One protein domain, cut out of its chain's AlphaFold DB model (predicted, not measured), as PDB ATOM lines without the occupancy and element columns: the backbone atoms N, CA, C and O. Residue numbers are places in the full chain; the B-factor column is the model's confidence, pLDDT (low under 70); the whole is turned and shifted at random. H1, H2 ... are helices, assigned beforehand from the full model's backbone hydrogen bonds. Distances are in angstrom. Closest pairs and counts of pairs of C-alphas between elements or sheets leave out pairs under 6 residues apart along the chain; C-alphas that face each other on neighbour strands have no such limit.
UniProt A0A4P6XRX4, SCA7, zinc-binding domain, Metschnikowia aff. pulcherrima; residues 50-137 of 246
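What this domain is: This is residues 50 to 137 of the 246 residues of the protein "SCA7, zinc-binding domain" of Metschnikowia aff. pulcherrima (UniProt A0A4P6XRX4). One long helix, H4, runs along one side of the model, and beside its first part lies a body made of H2, H3 and a long winding stretch without named elements, residues 57 to 86. H3 makes a corner with the beginning of H4, H1 packs on H4 partway along it, and residues 129 to 137, with the last turn of H4 and the small H5, stick out as an arm. The printed part has 88 residues with five named helices, H1 to H5 in that order, and no named strand; the class is all helix. The whole is compact, with a radius of gyration of the C-alphas of 13.3 A and spans of 41 by 31 by 19 A.

How they stand to each other: Start at H1, residues 52 to 56, and look across to H4, residues 110 to 132: they touch, with residues 119 to 123 alone on the side of H4, and their closest C-alphas, those of Ile 55 and Leu 119, are 5.5 A apart. Next look in residues 57 to 86, where residues 70 to 71 pair with residues 74 to 75, antiparallel. Beyond them comes H2, residues 87 to 92, apart from both H1 and H4. H2 is close to but not clearly touching H3, residues 99 to 108; the closest C-alphas, those of Asn 91 and Leu 99, are 6.1 A apart, at a steep tilt of 67 degrees, opposite ways. H3 and H4 are close but not clearly touching, with the C-alphas of Glu 106 and Phe 113 closest at 5.7 A, at a steep tilt of 52 degrees, opposite ways. At the far end, H5, residues 134 to 137, is close to but not clearly touching H4; the closest C-alphas are those of Trp 130 and Ser 137, 6.4 A apart. In H1, H2 and H3 every O i to N i+4 pair is within hydrogen-bond range; in H4 18 of 19 are, and H5 is too short for such a pair.

Where its parts are: Find C-alpha 52 at (188.147, 263.018, 223.809), where H1 begins; it ends at residue 56. H2 covers 8.9 A from C-alpha 87 to C-alpha 92, and H3 14.4 A from C-alpha 99 to C-alpha 108. Find C-alpha 110 at (185.193, 282.660, 233.719); from there H4 runs 33.1 A to C-alpha 132 at (193.872, 270.024, 204.420). H5 ends at C-alpha 137.

The domain as a whole: The C-alphas of Lys 108 and Ser 135 are the two farthest apart, 43.3 A. The printed part has no cut. The link from H1 to H2 is long, with 30 residues. The mean pLDDT of the printed part is 83.7; look for values under 70 at residues 50 to 56, residue 126 and residues 129 to 137.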
ATOM      1  N   PHE A  50     192.501 267.125 228.864       58.06
ATOM      2  CA  PHE A  50     191.173 267.131 228.276       58.06
ATOM      3  C   PHE A  50     190.934 265.792 227.583       58.06
ATOM      4  O   PHE A  50     191.689 265.375 226.706       58.06
ATOM      5  N   SER A  51     189.854 265.124 227.962       56.25
ATOM      6  CA  SER A  51     189.441 263.867 227.349       56.25
ATOM      7  C   SER A  51     188.852 264.072 225.940       56.25
ATOM      8  O   SER A  51     188.284 265.129 225.646       56.25
ATOM      9  N   PRO A  52     188.881 263.039 225.075       55.53
ATOM     10  CA  PRO A  52     188.147 263.018 223.809       55.53
ATOM     11  C   PRO A  52     186.689 263.455 223.923       55.53
ATOM     12  O   PRO A  52     186.205 264.229 223.103       55.53
ATOM     13  N   ASN A  53     186.003 262.987 224.967       58.62
ATOM     14  CA  ASN A  53     184.593 263.271 225.198       58.62
ATOM     15  C   ASN A  53     184.366 264.762 225.481       58.62
ATOM     16  O   ASN A  53     183.385 265.329 225.010       58.62
ATOM     17  N   GLU A  54     185.294 265.426 226.179       63.84
ATOM     18  CA  GLU A  54     185.237 266.876 226.385       63.84
ATOM     19  C   GLU A  54     185.435 267.652 225.077       63.84
ATOM     20  O   GLU A  54     184.751 268.651 224.872       63.84
ATOM     21  N   ILE A  55     186.293 267.183 224.162       64.69
ATOM     22  CA  ILE A  55     186.470 267.798 222.831       64.69
ATOM     23  C   ILE A  55     185.229 267.566 221.950       64.69
ATOM     24  O   ILE A  55     184.758 268.489 221.290       64.69
ATOM     25  N   LEU A  56     184.668 266.353 221.961       66.12
ATOM     26  CA  LEU A  56     183.454 266.001 221.213       66.12
ATOM     27  C   LEU A  56     182.224 266.765 221.706       66.12
ATOM     28  O   LEU A  56     181.430 267.227 220.893       66.12
ATOM     29  N   SER A  57     182.112 266.985 223.020       75.88
ATOM     30  CA  SER A  57     181.033 267.774 223.632       75.88
ATOM     31  C   SER A  57     181.020 269.258 223.240       75.88
ATOM     32  O   SER A  57     180.186 269.992 223.756       75.88
ATOM     33  N   ILE A  58     181.952 269.713 222.392       82.88
ATOM     34  CA  ILE A  58     181.970 271.060 221.806       82.88
ATOM     35  C   ILE A  58     181.298 271.096 220.420       82.88
ATOM     36  O   ILE A  58     181.012 272.166 219.901       82.88
ATOM     37  N   GLN A  59     181.037 269.951 219.775       77.12
ATOM     38  CA  GLN A  59     180.474 269.924 218.413       77.12
ATOM     39  C   GLN A  59     179.136 270.668 218.301       77.12
ATOM     40  O   GLN A  59     178.880 271.323 217.291       77.12
ATOM     41  N   GLU A  60     178.305 270.558 219.336       76.50
ATOM     42  CA  GLU A  60     176.934 271.072 219.370       76.50
ATOM     43  C   GLU A  60     176.888 272.576 219.738       76.50
ATOM     44  O   GLU A  60     175.953 273.270 219.350       76.50
ATOM     45  N   ASP A  61     177.930 273.112 220.394       85.38
ATOM     46  CA  ASP A  61     178.007 274.489 220.920       85.38
ATOM     47  C   ASP A  61     179.351 275.209 220.614       85.38
ATOM     48  O   ASP A  61     179.765 276.145 221.301       85.38
ATOM     49  N   GLN A  62     180.025 274.820 219.524       84.75
ATOM     50  CA  GLN A  62     181.367 275.289 219.108       84.75
ATOM     51  C   GLN A  62     181.539 276.818 218.989       84.75
ATOM     52  O   GLN A  62     182.666 277.312 219.007       84.75
ATOM     53  N   ASN A  63     180.448 277.574 218.856       92.31
ATOM     54  CA  ASN A  63     180.460 279.033 218.710       92.31
ATOM     55  C   ASN A  63     180.165 279.782 220.021       92.31
ATOM     56  O   ASN A  63     180.335 281.002 220.080       92.31
ATOM     57  N   ASP A  64     179.764 279.076 221.079       95.00
ATOM     58  CA  ASP A  64     179.233 279.679 222.306       95.00
ATOM     59  C   ASP A  64     180.345 280.203 223.225       95.00
ATOM     60  O   ASP A  64     180.139 281.080 224.063       95.00
ATOM     61  N   TYR A  65     181.572 279.725 223.011       95.00
ATOM     62  CA  TYR A  65     182.749 280.074 223.809       95.00
ATOM     63  C   TYR A  65     183.693 281.049 223.108       95.00
ATOM     64  O   TYR A  65     184.653 281.529 223.724       95.00
ATOM     65  N   ILE A  66     183.458 281.349 221.831       95.50
ATOM     66  CA  ILE A  66     184.345 282.149 220.981       95.50
ATOM     67  C   ILE A  66     183.591 283.257 220.246       95.50
ATOM     68  O   ILE A  66     182.371 283.268 220.155       95.50
ATOM     69  N   CYS A  67     184.340 284.197 219.674       96.50
ATOM     70  CA  CYS A  67     183.795 285.233 218.803       96.50
ATOM     71  C   CYS A  67     182.955 284.640 217.657       96.50
ATOM     72  O   CYS A  67     181.903 285.191 217.348       96.50
ATOM     73  N   GLY A  68     183.421 283.549 217.035       94.62
ATOM     74  CA  GLY A  68     182.687 282.758 216.037       94.62
ATOM     75  C   GLY A  68     182.505 283.413 214.658       94.62
ATOM     76  O   GLY A  68     182.257 282.708 213.689       94.62
ATOM     77  N   VAL A  69     182.703 284.732 214.546       96.25
ATOM     78  CA  VAL A  69     182.639 285.485 213.280       96.25
ATOM     79  C   VAL A  69     183.602 284.881 212.260       96.25
ATOM     80  O   VAL A  69     184.776 284.655 212.575       96.25
ATOM     81  N   GLN A  70     183.104 284.611 211.055       92.62
ATOM     82  CA  GLN A  70     183.869 284.000 209.975       92.62
ATOM     83  C   GLN A  70     184.397 285.077 209.024       92.62
ATOM     84  O   GLN A  70     183.629 285.831 208.437       92.62
ATOM     85  N   THR A  71     185.717 285.139 208.854       87.75
ATOM     86  CA  THR A  71     186.404 286.100 207.983       87.75
ATOM     87  C   THR A  71     187.390 285.367 207.079       87.75
ATOM     88  O   THR A  71     188.185 284.553 207.543       87.75
ATOM     89  N   ASN A  72     187.328 285.617 205.767       82.56
ATOM     90  CA  ASN A  72     188.220 285.021 204.759       82.56
ATOM     91  C   ASN A  72     188.383 283.487 204.896       82.56
ATOM     92  O   ASN A  72     189.490 282.957 204.846       82.56
ATOM     93  N   GLY A  73     187.277 282.770 205.138       79.50
ATOM     94  CA  GLY A  73     187.257 281.313 205.342       79.50
ATOM     95  C   GLY A  73     187.643 280.831 206.751       79.50
ATOM     96  O   GLY A  73     187.439 279.659 207.064       79.50
ATOM     97  N   HIS A  74     188.126 281.706 207.636       85.12
ATOM     98  CA  HIS A  74     188.564 281.363 208.989       85.12
ATOM     99  C   HIS A  74     187.587 281.842 210.071       85.12
ATOM    100  O   HIS A  74     187.116 282.973 210.059       85.12
ATOM    101  N   VAL A  75     187.315 280.990 211.061       91.25
ATOM    102  CA  VAL A  75     186.485 281.338 212.228       91.25
ATOM    103  C   VAL A  75     187.323 282.047 213.292       91.25
ATOM    104  O   VAL A  75     188.389 281.564 213.689       91.25
ATOM    105  N   CYS A  76     186.830 283.169 213.820       94.31
ATOM    106  CA  CYS A  76     187.500 283.910 214.878       94.31
ATOM    107  C   CYS A  76     187.425 283.189 216.232       94.31
ATOM    108  O   CYS A  76     186.422 283.237 216.946       94.31
ATOM    109  N   ARG A  77     188.546 282.594 216.650       92.75
ATOM    110  CA  ARG A  77     188.666 281.830 217.910       92.75
ATOM    111  C   ARG A  77     189.063 282.679 219.134       92.75
ATOM    112  O   ARG A  77     189.624 282.162 220.106       92.75
ATOM    113  N   LYS A  78     188.850 284.001 219.078       93.25
ATOM    114  CA  LYS A  78     189.028 284.925 220.220       93.25
ATOM    115  C   LYS A  78     187.824 284.816 221.172       93.25
ATOM    116  O   LYS A  78     186.902 284.060 220.896       93.25
ATOM    117  N   SER A  79     187.847 285.504 222.313       94.06
ATOM    118  CA  SER A  79     186.739 285.483 223.283       94.06
ATOM    119  C   SER A  79     185.447 286.101 222.732       94.06
ATOM    120  O   SER A  79     185.472 286.771 221.701       94.06
ATOM    121  N   LEU A  80     184.329 285.928 223.448       94.44
ATOM    122  CA  LEU A  80     183.063 286.617 223.149       94.44
ATOM    123  C   LEU A  80     183.250 288.149 223.124       94.44
ATOM    124  O   LEU A  80     182.711 288.843 222.263       94.44
ATOM    125  N   TYR A  81     184.134 288.661 223.986       93.31
ATOM    126  CA  TYR A  81     184.601 290.055 224.057       93.31
ATOM    127  C   TYR A  81     185.651 290.433 222.991       93.31
ATOM    128  O   TYR A  81     186.537 291.255 223.245       93.31
ATOM    129  N   CYS A  82     185.621 289.808 221.814       94.31
ATOM    130  CA  CYS A  82     186.556 290.125 220.739       94.31
ATOM    131  C   CYS A  82     186.424 291.593 220.309       94.31
ATOM    132  O   CYS A  82     185.341 292.039 219.948       94.31
ATOM    133  N   ARG A  83     187.543 292.328 220.307       94.69
ATOM    134  CA  ARG A  83     187.614 293.735 219.863       94.69
ATOM    135  C   ARG A  83     187.816 293.912 218.352       94.69
ATOM    136  O   ARG A  83     187.941 295.037 217.896       94.69
ATOM    137  N   TYR A  84     187.928 292.814 217.605       94.81
ATOM    138  CA  TYR A  84     188.248 292.823 216.170       94.81
ATOM    139  C   TYR A  84     187.005 292.748 215.278       94.81
ATOM    140  O   TYR A  84     187.124 292.967 214.082       94.81
ATOM    141  N   HIS A  85     185.847 292.430 215.861       96.31
ATOM    142  CA  HIS A  85     184.564 292.330 215.174       96.31
ATOM    143  C   HIS A  85     183.523 293.126 215.961       96.31
ATOM    144  O   HIS A  85     183.569 293.179 217.201       96.31
ATOM    145  N   LEU A  86     182.599 293.750 215.244       95.50
ATOM    146  CA  LEU A  86     181.530 294.572 215.791       95.50
ATOM    147  C   LEU A  86     180.573 293.725 216.642       95.50
ATOM    148  O   LEU A  86     180.686 292.501 216.739       95.50
ATOM    149  N   LEU A  87     179.678 294.385 217.378       94.00
ATOM    150  CA  LEU A  87     178.686 293.663 218.178       94.00
ATOM    151  C   LEU A  87     177.677 292.941 217.278       94.00
ATOM    152  O   LEU A  87     177.350 291.792 217.554       94.00
ATOM    153  N   ASP A  88     177.273 293.576 216.181       95.44
ATOM    154  CA  ASP A  88     176.246 293.062 215.271       95.44
ATOM    155  C   ASP A  88     176.742 291.832 214.498       95.44
ATOM    156  O   ASP A  88     176.133 290.771 214.606       95.44
ATOM    157  N   GLU A  89     177.942 291.896 213.902       95.88
ATOM    158  CA  GLU A  89     178.629 290.730 213.307       95.88
ATOM    159  C   GLU A  89     178.722 289.550 214.292       95.88
ATOM    160  O   GLU A  89     178.581 288.385 213.924       95.88
ATOM    161  N   ARG A  90     178.969 289.834 215.581       95.50
ATOM    162  CA  ARG A  90     179.017 288.796 216.618       95.50
ATOM    163  C   ARG A  90     177.630 288.269 216.979       95.50
ATOM    164  O   ARG A  90     177.559 287.099 217.350       95.50
ATOM    165  N   ASN A  91     176.569 289.068 216.896       94.81
ATOM    166  CA  ASN A  91     175.190 288.637 217.147       94.81
ATOM    167  C   ASN A  91     174.666 287.711 216.038       94.81
ATOM    168  O   ASN A  91     173.938 286.774 216.349       94.81
ATOM    169  N   GLU A  92     175.081 287.918 214.784       95.12
ATOM    170  CA  GLU A  92     174.685 287.099 213.622       95.12
ATOM    171  C   GLU A  92     175.223 285.656 213.655       95.12
ATOM    172  O   GLU A  92     174.673 284.759 213.016       95.12
ATOM    173  N   VAL A  93     176.292 285.401 214.413       95.44
ATOM    174  CA  VAL A  93     176.876 284.060 214.560       95.44
ATOM    175  C   VAL A  93     175.888 283.111 215.244       95.44
ATOM    176  O   VAL A  93     175.523 283.306 216.407       95.44
ATOM    177  N   GLN A  94     175.549 282.019 214.552       92.81
ATOM    178  CA  GLN A  94     174.714 280.934 215.070       92.81
ATOM    179  C   GLN A  94     175.324 280.304 216.335       92.81
ATOM    180  O   GLN A  94     176.479 279.868 216.329       92.81
ATOM    181  N   ARG A  95     174.522 280.246 217.403       93.69
ATOM    182  CA  ARG A  95     174.851 279.745 218.750       93.69
ATOM    183  C   ARG A  95     173.655 279.011 219.349       93.69
ATOM    184  O   ARG A  95     172.545 279.177 218.843       93.69
ATOM    185  N   SER A  96     173.858 278.244 220.424       91.94
ATOM    186  CA  SER A  96     172.728 277.585 221.109       91.94
ATOM    187  C   SER A  96     171.809 278.589 221.824       91.94
ATOM    188  O   SER A  96     170.599 278.383 221.906       91.94
ATOM    189  N   VAL A  97     172.379 279.704 222.291       92.25
ATOM    190  CA  VAL A  97     171.699 280.783 223.023       92.25
ATOM    191  C   VAL A  97     172.217 282.170 222.595       92.25
ATOM    192  O   VAL A  97     173.319 282.280 222.045       92.25
ATOM    193  N   PRO A  98     171.461 283.263 222.841       95.81
ATOM    194  CA  PRO A  98     171.873 284.614 222.458       95.81
ATOM    195  C   PRO A  98     173.211 285.051 223.074       95.81
ATOM    196  O   PRO A  98     173.491 284.790 224.246       95.81
ATOM    197  N   LEU A  99     174.007 285.815 222.314       95.62
ATOM    198  CA  LEU A  99     175.336 286.290 222.731       95.62
ATOM    199  C   LEU A  99     175.324 287.025 224.085       95.62
ATOM    200  O   LEU A  99     176.241 286.853 224.888       95.62
ATOM    201  N   GLY A 100     174.282 287.816 224.360       94.44
ATOM    202  CA  GLY A 100     174.124 288.515 225.638       94.44
ATOM    203  C   GLY A 100     174.039 287.568 226.843       94.44
ATOM    204  O   GLY A 100     174.646 287.845 227.877       94.44
ATOM    205  N   CYS A 101     173.365 286.423 226.699       96.50
ATOM    206  CA  CYS A 101     173.269 285.402 227.744       96.50
ATOM    207  C   CYS A 101     174.643 284.776 228.023       96.50
ATOM    208  O   CYS A 101     175.087 284.763 229.170       96.50
ATOM    209  N   LEU A 102     175.365 284.376 226.973       95.88
ATOM    210  CA  LEU A 102     176.708 283.788 227.077       95.88
ATOM    211  C   LEU A 102     177.734 284.752 227.683       95.88
ATOM    212  O   LEU A 102     178.591 284.348 228.464       95.88
ATOM    213  N   ILE A 103     177.634 286.046 227.367       95.25
ATOM    214  CA  ILE A 103     178.453 287.098 227.985       95.25
ATOM    215  C   ILE A 103     178.196 287.171 229.498       95.25
ATOM    216  O   ILE A 103     179.151 287.221 230.277       95.25
ATOM    217  N   ILE A 104     176.931 287.119 229.927       95.88
ATOM    218  CA  ILE A 104     176.550 287.105 231.350       95.88
ATOM    219  C   ILE A 104     177.029 285.817 232.041       95.88
ATOM    220  O   ILE A 104     177.480 285.862 233.186       95.88
ATOM    221  N   GLU A 105     176.978 284.671 231.365       94.75
ATOM    222  CA  GLU A 105     177.463 283.393 231.897       94.75
ATOM    223  C   GLU A 105     178.993 283.326 231.992       94.75
ATOM    224  O   GLU A 105     179.510 282.877 233.018       94.75
ATOM    225  N   GLU A 106     179.735 283.868 231.018       94.62
ATOM    226  CA  GLU A 106     181.195 283.998 231.118       94.62
ATOM    227  C   GLU A 106     181.591 284.888 232.307       94.62
ATOM    228  O   GLU A 106     182.594 284.612 232.962       94.62
ATOM    229  N   LEU A 107     180.804 285.917 232.649       92.94
ATOM    230  CA  LEU A 107     181.046 286.711 233.862       92.94
ATOM    231  C   LEU A 107     180.824 285.909 235.149       92.94
ATOM    232  O   LEU A 107     181.585 286.104 236.097       92.94
ATOM    233  N   LYS A 108     179.833 285.007 235.175       95.75
ATOM    234  CA  LYS A 108     179.540 284.131 236.323       95.75
ATOM    235  C   LYS A 108     180.578 283.017 236.495       95.75
ATOM    236  O   LYS A 108     180.934 282.708 237.627       95.75
ATOM    237  N   ASN A 109     181.072 282.419 235.405       93.31
ATOM    238  CA  ASN A 109     182.030 281.309 235.456       93.31
ATOM    239  C   ASN A 109     183.139 281.421 234.391       93.31
ATOM    240  O   ASN A 109     183.201 280.676 233.408       93.31
ATOM    241  N   ARG A 110     184.065 282.361 234.622       91.88
ATOM    242  CA  ARG A 110     185.193 282.660 233.719       91.88
ATOM    243  C   ARG A 110     186.124 281.474 233.474       91.88
ATOM    244  O   ARG A 110     186.690 281.358 232.388       91.88
ATOM    245  N   GLU A 111     186.330 280.623 234.475       89.06
ATOM    246  CA  GLU A 111     187.267 279.500 234.381       89.06
ATOM    247  C   GLU A 111     186.707 278.369 233.517       89.06
ATOM    248  O   GLU A 111     187.391 277.892 232.609       89.06
ATOM    249  N   TRP A 112     185.432 278.018 233.702       89.31
ATOM    250  CA  TRP A 112     184.759 277.047 232.844       89.31
ATOM    251  C   TRP A 112     184.678 277.535 231.390       89.31
ATOM    252  O   TRP A 112     185.055 276.795 230.480       89.31
ATOM    253  N   PHE A 113     184.332 278.809 231.153       92.38
ATOM    254  CA  PHE A 113     184.376 279.399 229.805       92.38
ATOM    255  C   PHE A 113     185.791 279.401 229.207       92.38
ATOM    256  O   PHE A 113     185.955 279.135 228.015       92.38
ATOM    257  N   ARG A 114     186.843 279.637 230.008       90.19
ATOM    258  CA  ARG A 114     188.242 279.506 229.561       90.19
ATOM    259  C   ARG A 114     188.561 278.063 229.146       90.19
ATOM    260  O   ARG A 114     189.189 277.885 228.100       90.19
ATOM    261  N   LYS A 115     188.109 277.057 229.905       87.06
ATOM    262  CA  LYS A 115     188.267 275.630 229.568       87.06
ATOM    263  C   LYS A 115     187.513 275.261 228.282       87.06
ATOM    264  O   LYS A 115     188.141 274.770 227.345       87.06
ATOM    265  N   ARG A 116     186.213 275.571 228.176       89.81
ATOM    266  CA  ARG A 116     185.409 275.322 226.959       89.81
ATOM    267  C   ARG A 116     185.992 276.030 225.729       89.81
ATOM    268  O   ARG A 116     186.098 275.430 224.663       89.81
ATOM    269  N   ARG A 117     186.505 277.257 225.878       92.12
ATOM    270  CA  ARG A 117     187.222 277.994 224.817       92.12
ATOM    271  C   ARG A 117     188.531 277.330 224.380       92.12
ATOM    272  O   ARG A 117     188.876 277.409 223.201       92.12
ATOM    273  N   ALA A 118     189.272 276.702 225.293       83.38
ATOM    274  CA  ALA A 118     190.469 275.934 224.943       83.38
ATOM    275  C   ALA A 118     190.099 274.679 224.134       83.38
ATOM    276  O   ALA A 118     190.644 274.482 223.049       83.38
ATOM    277  N   LEU A 119     189.097 273.919 224.595       81.50
ATOM    278  CA  LEU A 119     188.524 272.777 223.868       81.50
ATOM    279  C   LEU A 119     188.009 273.183 222.472       81.50
ATOM    280  O   LEU A 119     188.265 272.494 221.492       81.50
ATOM    281  N   THR A 120     187.362 274.345 222.360       87.62
ATOM    282  CA  THR A 120     186.879 274.905 221.085       87.62
ATOM    283  C   THR A 120     188.012 275.185 220.104       87.62
ATOM    284  O   THR A 120     187.933 274.805 218.938       87.62
ATOM    285  N   LYS A 121     189.099 275.826 220.553       84.75
ATOM    286  CA  LYS A 121     190.276 276.054 219.699       84.75
ATOM    287  C   LYS A 121     190.849 274.734 219.196       84.75
ATOM    288  O   LYS A 121     191.017 274.586 217.990       84.75
ATOM    289  N   MET A 122     191.035 273.791 220.117       76.88
ATOM    290  CA  MET A 122     191.541 272.444 219.871       76.88
ATOM    291  C   MET A 122     190.677 271.674 218.851       76.88
ATOM    292  O   MET A 122     191.202 271.091 217.904       76.88
ATOM    293  N   TYR A 123     189.348 271.758 218.969       80.44
ATOM    294  CA  TYR A 123     188.398 271.224 217.988       80.44
ATOM    295  C   TYR A 123     188.594 271.838 216.588       80.44
ATOM    296  O   TYR A 123     188.692 271.111 215.597       80.44
ATOM    297  N   TYR A 124     188.706 273.168 216.486       80.56
ATOM    298  CA  TYR A 124     188.925 273.833 215.197       80.56
ATOM    299  C   TYR A 124     190.324 273.587 214.605       80.56
ATOM    300  O   TYR A 124     190.466 273.632 213.382       80.56
ATOM    301  N   ASP A 125     191.347 273.338 215.426       76.19
ATOM    302  CA  ASP A 125     192.676 272.921 214.962       76.19
ATOM    303  C   ASP A 125     192.634 271.516 214.353       76.19
ATOM    304  O   ASP A 125     193.113 271.329 213.232       76.19
ATOM    305  N   CYS A 126     191.952 270.566 215.006       66.06
ATOM    306  CA  CYS A 126     191.637 269.271 214.400       66.06
ATOM    307  C   CYS A 126     190.892 269.451 213.070       66.06
ATOM    308  O   CYS A 126     191.365 268.987 212.036       66.06
ATOM    309  N   LYS A 127     189.763 270.170 213.061       72.19
ATOM    310  CA  LYS A 127     188.934 270.374 211.859       72.19
ATOM    311  C   LYS A 127     189.728 270.959 210.681       72.19
ATOM    312  O   LYS A 127     189.603 270.474 209.560       72.19
ATOM    313  N   ALA A 128     190.576 271.956 210.940       70.44
ATOM    314  CA  ALA A 128     191.406 272.588 209.916       70.44
ATOM    315  C   ALA A 128     192.523 271.673 209.380       70.44
ATOM    316  O   ALA A 128     192.926 271.829 208.228       70.44
ATOM    317  N   TYR A 129     193.022 270.729 210.186       62.94
ATOM    318  CA  TYR A 129     193.967 269.708 209.733       62.94
ATOM    319  C   TYR A 129     193.297 268.731 208.751       62.94
ATOM    320  O   TYR A 129     193.794 268.554 207.641       62.94
ATOM    321  N   TRP A 130     192.127 268.175 209.091       56.25
ATOM    322  CA  TRP A 130     191.419 267.212 208.224       56.25
ATOM    323  C   TRP A 130     190.975 267.823 206.894       56.25
ATOM    324  O   TRP A 130     191.155 267.206 205.849       56.25
ATOM    325  N   GLN A 131     190.523 269.081 206.896       63.59
ATOM    326  CA  GLN A 131     190.198 269.806 205.661       63.59
ATOM    327  C   GLN A 131     191.400 269.988 204.712       63.59
ATOM    328  O   GLN A 131     191.203 270.125 203.507       63.59
ATOM    329  N   LYS A 132     192.638 269.977 205.227       61.97
ATOM    330  CA  LYS A 132     193.872 270.024 204.420       61.97
ATOM    331  C   LYS A 132     194.377 268.641 203.998       61.97
ATOM    332  O   LYS A 132     195.176 268.550 203.070       61.97
ATOM    333  N   HIS A 133     193.912 267.582 204.657       53.09
ATOM    334  CA  HIS A 133     194.320 266.199 204.422       53.09
ATOM    335  C   HIS A 133     193.092 265.294 204.177       53.09
ATOM    336  O   HIS A 133     192.859 264.362 204.946       53.09
ATOM    337  N   PRO A 134     192.300 265.525 203.107       49.78
ATOM    338  CA  PRO A 134     191.073 264.761 202.836       49.78
ATOM    339  C   PRO A 134     191.327 263.267 202.565       49.78
ATOM    340  O   PRO A 134     190.481 262.423 202.853       49.78
ATOM    341  N   SER A 135     192.523 262.908 202.089       42.00
ATOM    342  CA  SER A 135     192.973 261.512 201.987       42.00
ATOM    343  C   SER A 135     193.091 260.808 203.342       42.00
ATOM    344  O   SER A 135     193.121 259.586 203.385       42.00
ATOM    345  N   ALA A 136     193.124 261.551 204.447       43.66
ATOM    346  CA  ALA A 136     193.160 260.994 205.790       43.66
ATOM    347  C   ALA A 136     191.755 260.888 206.434       43.66
ATOM    348  O   ALA A 136     191.610 260.150 207.402       43.66
ATOM    349  N   SER A 137     190.720 261.562 205.898       41.53
ATOM    350  CA  SER A 137     189.325 261.440 206.377       41.53
ATOM    351  C   SER A 137     188.471 260.438 205.585       41.53
ATOM    352  O   SER A 137     187.449 259.989 206.080       41.53
TER     353      SER A 137